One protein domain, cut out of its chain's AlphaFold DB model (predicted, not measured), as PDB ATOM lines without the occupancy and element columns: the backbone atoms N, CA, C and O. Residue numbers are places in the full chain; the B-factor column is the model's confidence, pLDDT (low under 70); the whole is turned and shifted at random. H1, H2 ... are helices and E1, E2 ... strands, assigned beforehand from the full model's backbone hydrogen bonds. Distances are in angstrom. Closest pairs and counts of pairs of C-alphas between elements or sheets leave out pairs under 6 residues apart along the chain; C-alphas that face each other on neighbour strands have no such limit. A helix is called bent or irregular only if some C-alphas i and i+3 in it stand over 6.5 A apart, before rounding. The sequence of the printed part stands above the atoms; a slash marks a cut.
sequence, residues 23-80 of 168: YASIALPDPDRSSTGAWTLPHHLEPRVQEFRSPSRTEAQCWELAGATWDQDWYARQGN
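AT A GLANCE: This is residues 23 to 80 of the 168 residues of an uncharacterized protein of Lentithecium fluviatile CBS 122367 (UniProt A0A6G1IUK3). A small sheet of three antiparallel strands stands across a flat domain, with the short helix H2 packed over one face, slantwise to the strands. H1 runs outward from the sheet at one end of the longest axis and meets H2 about perpendicular, while the small H3 grazes the sheet at the other end of that axis. The printed part has 58 residues, with three named helices and three named strands in the order E1, E2, H1, H2, E3, H3; the sheet's order is E1, E2, E3. The class is mixed, helices and strands. The whole is compact, with a radius of gyration of the C-alphas of 11.4 A and spans of 34 by 27 by 14 A.

HOW THE PARTS SIT: E2, residues 38 to 42, is the inner strand; E1, residues 25 to 29, and E3, residues 69 to 71, are the edge strands. E1 and E2 are a hairpin, antiparallel at 155 degrees, with N 28 and O 39 within hydrogen-bond range at 2.8 A. E2 and E3 are antiparallel at 133 degrees, with N 40 and O 69 within hydrogen-bond range at 2.8 A. H2, residues 59 to 65, is on the sheet at a height over the sheet of 9.2 A. It lies over E2 and is only just not over E3, on which 2 of its 7 C-alphas fall. On the local plane its line stands at 49 degrees to that of E2, slantwise to the strands; their closest C-alphas, those of Trp 39 and Trp 63, are 7.1 A apart. H1, residues 43 to 51, only grazes the sheet with its residues 43 to 49. H1 and H2 touch, about perpendicular at 75 degrees, their closest C-alphas being those of Val 49 and Cys 62, 5.5 A apart. H3, residues 74 to 77, only grazes the sheet, and is apart from H1 and H2. In H2 every O i to N i+4 pair is within hydrogen-bond range; in H1 0 of 5 are, beside 5 of 6 O i to N i+3 pairs, and H3 is too short for an O i to N i+4 pair.

IN THESE COORDINATES: E1 begins at C-alpha 25, (-13.252, 48.625, 67.743), and E1 and E2 each measure 12.8 A from first to last C-alpha. H1 measures 14.9 A and is irregular, with C-alphas 44 and 47 7.2 A apart. H2 measures 10.0 A, E3 6.4 A and H3 5.5 A, ending at C-alpha 77, (-8.051, 36.230, 70.566).

THE WHOLE: The two C-alphas farthest apart, those of Pro 55 and Gly 79, are 35.4 A apart. The printed part has no cut and no long link. The mean pLDDT of the printed part is 85.2; residues 23 to 24, 31, 75 to 76 and 78 to 80 are under 70.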
ATOM      1  N   TYR A  23     -19.773  47.762  67.045       53.59
ATOM      2  CA  TYR A  23     -19.047  48.865  66.465       53.59
ATOM      3  C   TYR A  23     -17.619  48.362  66.368       53.59
ATOM      4  O   TYR A  23     -17.057  47.921  67.369       53.59
ATOM      5  N   ALA A  24     -17.082  48.344  65.149       69.25
ATOM      6  CA  ALA A  24     -15.717  47.919  64.916       69.25
ATOM      7  C   ALA A  24     -14.816  48.699  65.882       69.25
ATOM      8  O   ALA A  24     -14.739  49.926  65.814       69.25
ATOM      9  N   SER A  25     -14.219  48.007  66.848       82.44
ATOM     10  CA  SER A  25     -13.252  48.625  67.743       82.44
ATOM     11  C   SER A  25     -11.945  48.768  66.985       82.44
ATOM     12  O   SER A  25     -11.470  47.816  66.362       82.44
ATOM     13  N   ILE A  26     -11.360  49.956  67.044       84.31
ATOM     14  CA  ILE A  26      -9.984  50.177  66.616       84.31
ATOM     15  C   ILE A  26      -9.046  49.805  67.764       84.31
ATOM     16  O   ILE A  26      -9.429  49.854  68.936       84.31
ATOM     17  N   ALA A  27      -7.823  49.409  67.422       85.62
ATOM     18  CA  ALA A  27      -6.850  48.919  68.385       85.62
ATOM     19  C   ALA A  27      -5.527  49.679  68.274       85.62
ATOM     20  O   ALA A  27      -4.964  49.787  67.183       85.62
ATOM     21  N   LEU A  28      -5.012  50.147  69.410       83.75
ATOM     22  CA  LEU A  28      -3.665  50.686  69.548       83.75
ATOM     23  C   LEU A  28      -2.802  49.694  70.341       83.75
ATOM     24  O   LEU A  28      -3.090  49.432  71.511       83.75
ATOM     25  N   PRO A  29      -1.734  49.141  69.751       81.06
ATOM     26  CA  PRO A  29      -0.770  48.344  70.499       81.06
ATOM     27  C   PRO A  29       0.003  49.206  71.509       81.06
ATOM     28  O   PRO A  29       0.444  50.303  71.180       81.06
ATOM     29  N   ASP A  30       0.221  48.671  72.712       82.56
ATOM     30  CA  ASP A  30       1.058  49.283  73.752       82.56
ATOM     31  C   ASP A  30       2.170  48.296  74.155       82.56
ATOM     32  O   ASP A  30       1.962  47.429  75.017       82.56
ATOM     33  N   PRO A  31       3.330  48.349  73.471       69.44
ATOM     34  CA  PRO A  31       4.385  47.353  73.628       69.44
ATOM     35  C   PRO A  31       5.068  47.407  74.998       69.44
ATOM     36  O   PRO A  31       5.664  46.404  75.397       69.44
ATOM     37  N   ASP A  32       4.961  48.532  75.708       80.25
ATOM     38  CA  ASP A  32       5.498  48.687  77.061       80.25
ATOM     39  C   ASP A  32       4.656  47.903  78.078       80.25
ATOM     40  O   ASP A  32       5.156  47.496  79.129       80.25
ATOM     41  N   ARG A  33       3.385  47.629  77.747       84.19
ATOM     42  CA  ARG A  33       2.458  46.877  78.594       84.19
ATOM     43  C   ARG A  33       2.368  45.391  78.246       84.19
ATOM     44  O   ARG A  33       2.385  44.557  79.148       84.19
ATOM     45  N   SER A  34       2.228  45.036  76.965       81.62
ATOM     46  CA  SER A  34       2.175  43.630  76.523       81.62
ATOM     47  C   SER A  34       2.454  43.458  75.031       81.62
ATOM     48  O   SER A  34       2.090  44.294  74.214       81.62
ATOM     49  N   SER A  35       3.008  42.300  74.653       71.00
ATOM     50  CA  SER A  35       3.151  41.889  73.249       71.00
ATOM     51  C   SER A  35       1.868  41.354  72.607       71.00
ATOM     52  O   SER A  35       1.837  41.177  71.393       71.00
ATOM     53  N   THR A  36       0.839  41.037  73.396       76.62
ATOM     54  CA  THR A  36      -0.423  40.448  72.903       76.62
ATOM     55  C   THR A  36      -1.634  41.348  73.111       76.62
ATOM     56  O   THR A  36      -2.697  41.058  72.561       76.62
ATOM     57  N   GLY A  37      -1.480  42.423  73.884       83.62
ATOM     58  CA  GLY A  37      -2.578  43.306  74.242       83.62
ATOM     59  C   GLY A  37      -2.669  44.560  73.379       83.62
ATOM     60  O   GLY A  37      -1.722  44.934  72.682       83.62
ATOM     61  N   ALA A  38      -3.824  45.214  73.437       89.62
ATOM     62  CA  ALA A  38      -4.058  46.506  72.808       89.62
ATOM     63  C   ALA A  38      -5.030  47.356  73.632       89.62
ATOM     64  O   ALA A  38      -5.928  46.842  74.301       89.62
ATOM     65  N   TRP A  39      -4.889  48.673  73.525       94.38
ATOM     66  CA  TRP A  39      -5.967  49.598  73.840       94.38
ATOM     67  C   TRP A  39      -7.034  49.474  72.762       94.38
ATOM     68  O   TRP A  39      -6.737  49.584  71.577       94.38
ATOM     69  N   THR A  40      -8.272  49.240  73.169       93.81
ATOM     70  CA  THR A  40      -9.416  49.082  72.275       93.81
ATOM     71  C   THR A  40     -10.360  50.253  72.469       93.81
ATOM     72  O   THR A  40     -10.698  50.613  73.599       93.81
ATOM     73  N   LEU A  41     -10.761  50.872  71.364       93.50
ATOM     74  CA  LEU A  41     -11.617  52.048  71.372       93.50
ATOM     75  C   LEU A  41     -12.723  51.868  70.326       93.50
ATOM     76  O   LEU A  41     -12.418  51.528  69.181       93.50
ATOM     77  N   PRO A  42     -14.002  52.096  70.670       92.31
ATOM     78  CA  PRO A  42     -15.061  52.186  69.672       92.31
ATOM     79  C   PRO A  42     -14.704  53.222  68.601       92.31
ATOM     80  O   PRO A  42     -14.342  54.348  68.935       92.31
ATOM     81  N   HIS A  43     -14.834  52.876  67.318       86.56
ATOM     82  CA  HIS A  43     -14.380  53.741  66.219       86.56
ATOM     83  C   HIS A  43     -14.955  55.170  66.263       86.56
ATOM     84  O   HIS A  43     -14.247  56.126  65.961       86.56
ATOM     85  N   HIS A  44     -16.197  55.348  66.726       88.88
ATOM     86  CA  HIS A  44     -16.821  56.672  66.854       88.88
ATOM     87  C   HIS A  44     -16.129  57.599  67.874       88.88
ATOM     88  O   HIS A  44     -16.369  58.804  67.860       88.88
ATOM     89  N   LEU A  45     -15.276  57.060  68.752       91.62
ATOM     90  CA  LEU A  45     -14.484  57.830  69.712       91.62
ATOM     91  C   LEU A  45     -13.073  58.152  69.202       91.62
ATOM     92  O   LEU A  45     -12.375  58.927  69.852       91.62
ATOM     93  N   GLU A  46     -12.647  57.627  68.047       87.81
ATOM     94  CA  GLU A  46     -11.324  57.915  67.471       87.81
ATOM     95  C   GLU A  46     -11.022  59.421  67.349       87.81
ATOM     96  O   GLU A  46      -9.923  59.826  67.740       87.81
ATOM     97  N   PRO A  47     -11.958  60.289  66.904       90.94
ATOM     98  CA  PRO A  47     -11.688  61.725  66.829       90.94
ATOM     99  C   PRO A  47     -11.295  62.338  68.179       90.94
ATOM    100  O   PRO A  47     -10.460  63.240  68.220       90.94
ATOM    101  N   ARG A  48     -11.811  61.799  69.293       92.81
ATOM    102  CA  ARG A  48     -11.506  62.296  70.643       92.81
ATOM    103  C   ARG A  48     -10.058  62.053  71.050       92.81
ATOM    104  O   ARG A  48      -9.528  62.800  71.861       92.81
ATOM    105  N   VAL A  49      -9.380  61.061  70.467       91.62
ATOM    106  CA  VAL A  49      -7.944  60.842  70.716       91.62
ATOM    107  C   VAL A  49      -7.135  62.083  70.324       91.62
ATOM    108  O   VAL A  49      -6.160  62.417  70.997       91.62
ATOM    109  N   GLN A  50      -7.543  62.790  69.263       88.88
ATOM    110  CA  GLN A  50      -6.856  64.000  68.803       88.88
ATOM    111  C   GLN A  50      -6.982  65.155  69.803       88.88
ATOM    112  O   GLN A  50      -6.024  65.904  69.974       88.88
ATOM    113  N   GLU A  51      -8.110  65.260  70.512       94.19
ATOM    114  CA  GLU A  51      -8.352  66.299  71.526       94.19
ATOM    115  C   GLU A  51      -7.358  66.216  72.695       94.19
ATOM    116  O   GLU A  51      -7.031  67.227  73.316       94.19
ATOM    117  N   PHE A  52      -6.845  65.017  72.989       93.62
ATOM    118  CA  PHE A  52      -5.921  64.790  74.101       93.62
ATOM    119  C   PHE A  52      -4.445  64.866  73.717       93.62
ATOM    120  O   PHE A  52      -3.594  64.838  74.618       93.62
ATOM    121  N   ARG A  53      -4.124  64.997  72.422       90.62
ATOM    122  CA  ARG A  53      -2.735  65.040  71.959       90.62
ATOM    123  C   ARG A  53      -2.000  66.241  72.528       90.62
ATOM    124  O   ARG A  53      -2.452  67.379  72.464       90.62
ATOM    125  N   SER A  54      -0.832  65.964  73.082       91.56
ATOM    126  CA  SER A  54       0.056  66.960  73.662       91.56
ATOM    127  C   SER A  54       1.491  66.440  73.599       91.56
ATOM    128  O   SER A  54       1.678  65.231  73.733       91.56
ATOM    129  N   PRO A  55       2.511  67.308  73.458       89.38
ATOM    130  CA  PRO A  55       3.913  66.886  73.488       89.38
ATOM    131  C   PRO A  55       4.319  66.135  74.765       89.38
ATOM    132  O   PRO A  55       5.303  65.406  74.758       89.38
ATOM    133  N   SER A  56       3.580  66.311  75.864       93.00
ATOM    134  CA  SER A  56       3.848  65.658  77.149       93.00
ATOM    135  C   SER A  56       3.132  64.319  77.343       93.00
ATOM    136  O   SER A  56       3.294  63.709  78.399       93.00
ATOM    137  N   ARG A  57       2.324  63.869  76.374       90.06
ATOM    138  CA  ARG A  57       1.543  62.632  76.489       90.06
ATOM    139  C   ARG A  57       1.957  61.600  75.460       90.06
ATOM    140  O   ARG A  57       2.168  61.916  74.291       90.06
ATOM    141  N   THR A  58       1.993  60.347  75.893       89.00
ATOM    142  CA  THR A  58       2.115  59.211  74.981       89.00
ATOM    143  C   THR A  58       0.790  58.959  74.264       89.00
ATOM    144  O   THR A  58      -0.281  59.401  74.691       89.00
ATOM    145  N   GLU A  59       0.843  58.217  73.161       87.44
ATOM    146  CA  GLU A  59      -0.365  57.845  72.426       87.44
ATOM    147  C   GLU A  59      -1.306  56.975  73.275       87.44
ATOM    148  O   GLU A  59      -2.509  57.226  73.296       87.44
ATOM    149  N   ALA A  60      -0.758  56.043  74.064       91.00
ATOM    150  CA  ALA A  60      -1.514  55.229  75.017       91.00
ATOM    151  C   ALA A  60      -2.290  56.085  76.033       91.00
ATOM    152  O   ALA A  60      -3.480  55.861  76.240       91.00
ATOM    153  N   GLN A  61      -1.657  57.124  76.591       93.56
ATOM    154  CA  GLN A  61      -2.320  58.059  77.510       93.56
ATOM    155  C   GLN A  61      -3.453  58.836  76.827       93.56
ATOM    156  O   GLN A  61      -4.491  59.089  77.436       93.56
ATOM    157  N   CYS A  62      -3.285  59.213  75.556       95.06
ATOM    158  CA  CYS A  62      -4.346  59.882  74.799       95.06
ATOM    159  C   CYS A  62      -5.541  58.948  74.554       95.06
ATOM    160  O   CYS A  62      -6.688  59.379  74.644       95.06
ATOM    161  N   TRP A  63      -5.279  57.670  74.267       95.25
ATOM    162  CA  TRP A  63      -6.316  56.651  74.087       95.25
ATOM    163  C   TRP A  63      -7.059  56.347  75.384       95.25
ATOM    164  O   TRP A  63      -8.288  56.294  75.381       95.25
ATOM    165  N   GLU A  64      -6.340  56.208  76.494       95.38
ATOM    166  CA  GLU A  64      -6.934  56.029  77.820       95.38
ATOM    167  C   GLU A  64      -7.891  57.186  78.159       95.38
ATOM    168  O   GLU A  64      -9.046  56.950  78.514       95.38
ATOM    169  N   LEU A  65      -7.473  58.440  77.935       96.50
ATOM    170  CA  LEU A  65      -8.327  59.623  78.131       96.50
ATOM    171  C   LEU A  65      -9.545  59.660  77.192       96.50
ATOM    172  O   LEU A  65     -10.605  60.157  77.576       96.50
ATOM    173  N   ALA A  66      -9.421  59.109  75.982       95.75
ATOM    174  CA  ALA A  66     -10.531  58.973  75.040       95.75
ATOM    175  C   ALA A  66     -11.548  57.885  75.437       95.75
ATOM    176  O   ALA A  66     -12.601  57.780  74.805       95.75
ATOM    177  N   GLY A  67     -11.273  57.118  76.498       95.75
ATOM    178  CA  GLY A  67     -12.124  56.035  76.987       95.75
ATOM    179  C   GLY A  67     -11.755  54.666  76.422       95.75
ATOM    180  O   GLY A  67     -12.595  53.765  76.423       95.75
ATOM    181  N   ALA A  68     -10.531  54.496  75.914       95.75
ATOM    182  CA  ALA A  68     -10.066  53.191  75.477       95.75
ATOM    183  C   ALA A  68      -9.945  52.233  76.668       95.75
ATOM    184  O   ALA A  68      -9.569  52.616  77.774       95.75
ATOM    185  N   THR A  69     -10.216  50.957  76.416       96.38
ATOM    186  CA  THR A  69     -10.058  49.892  77.410       96.38
ATOM    187  C   THR A  69      -8.932  48.964  77.007       96.38
ATOM    188  O   THR A  69      -8.774  48.627  75.833       96.38
ATOM    189  N   TRP A  70      -8.129  48.558  77.983       95.44
ATOM    190  CA  TRP A  70      -7.062  47.607  77.734       95.44
ATOM    191  C   TRP A  70      -7.603  46.195  77.599       95.44
ATOM    192  O   TRP A  70      -8.271  45.685  78.499       95.44
ATOM    193  N   ASP A  71      -7.228  45.548  76.507       91.81
ATOM    194  CA  ASP A  71      -7.490  44.148  76.263       91.81
ATOM    195  C   ASP A  71      -6.171  43.386  76.125       91.81
ATOM    196  O   ASP A  71      -5.498  43.458  75.097       91.81
ATOM    197  N   GLN A  72      -5.812  42.642  77.174       91.00
ATOM    198  CA  GLN A  72      -4.551  41.902  77.295       91.00
ATOM    199  C   GLN A  72      -4.351  40.843  76.203       91.00
ATOM    200  O   GLN A  72      -3.213  40.548  75.822       91.00
ATOM    201  N   ASP A  73      -5.455  40.293  75.700       83.00
ATOM    202  CA  ASP A  73      -5.451  39.172  74.770       83.00
ATOM    203  C   ASP A  73      -5.945  39.581  73.386       83.00
ATOM    204  O   ASP A  73      -6.228  38.704  72.577       83.00
ATOM    205  N   TRP A  74      -6.061  40.880  73.083       82.12
ATOM    206  CA  TRP A  74      -6.638  41.356  71.822       82.12
ATOM    207  C   TRP A  74      -6.051  40.635  70.603       82.12
ATOM    208  O   TRP A  74      -6.780  40.033  69.814       82.12
ATOM    209  N   TYR A  75      -4.722  40.604  70.483       68.62
ATOM    210  CA  TYR A  75      -4.056  39.946  69.357       68.62
ATOM    211  C   TYR A  75      -4.021  38.422  69.473       68.62
ATOM    212  O   TYR A  75      -3.957  37.743  68.450       68.62
ATOM    213  N   ALA A  76      -4.099  37.877  70.689       69.25
ATOM    214  CA  ALA A  76      -4.184  36.434  70.907       69.25
ATOM    215  C   ALA A  76      -5.570  35.881  70.519       69.25
ATOM    216  O   ALA A  76      -5.663  34.857  69.847       69.25
ATOM    217  N   ARG A  77      -6.654  36.591  70.869       73.00
ATOM    218  CA  ARG A  77      -8.051  36.230  70.566       73.00
ATOM    219  C   ARG A  77      -8.406  36.377  69.105       73.00
ATOM    220  O   ARG A  77      -9.219  35.616  68.596       73.00
ATOM    221  N   GLN A  78      -7.782  37.333  68.427       64.62
ATOM    222  CA  GLN A  78      -7.952  37.490  66.991       64.62
ATOM    223  C   GLN A  78      -7.459  36.259  66.205       64.62
ATOM    224  O   GLN A  78      -7.700  36.205  65.003       64.62
ATOM    225  N   GLY A  79      -6.794  35.283  66.857       48.25
ATOM    226  CA  GLY A  79      -6.637  33.877  66.440       48.25
ATOM    227  C   GLY A  79      -5.828  33.623  65.167       48.25
ATOM    228  O   GLY A  79      -5.388  32.510  64.931       48.25
ATOM    229  N   ASN A  80      -5.614  34.668  64.375       51.25
ATOM    230  CA  ASN A  80      -5.052  34.684  63.036       51.25
ATOM    231  C   ASN A  80      -4.359  36.022  62.739       51.25
ATOM    232  O   ASN A  80      -3.683  36.121  61.727       51.25
TER     233      ASN A  80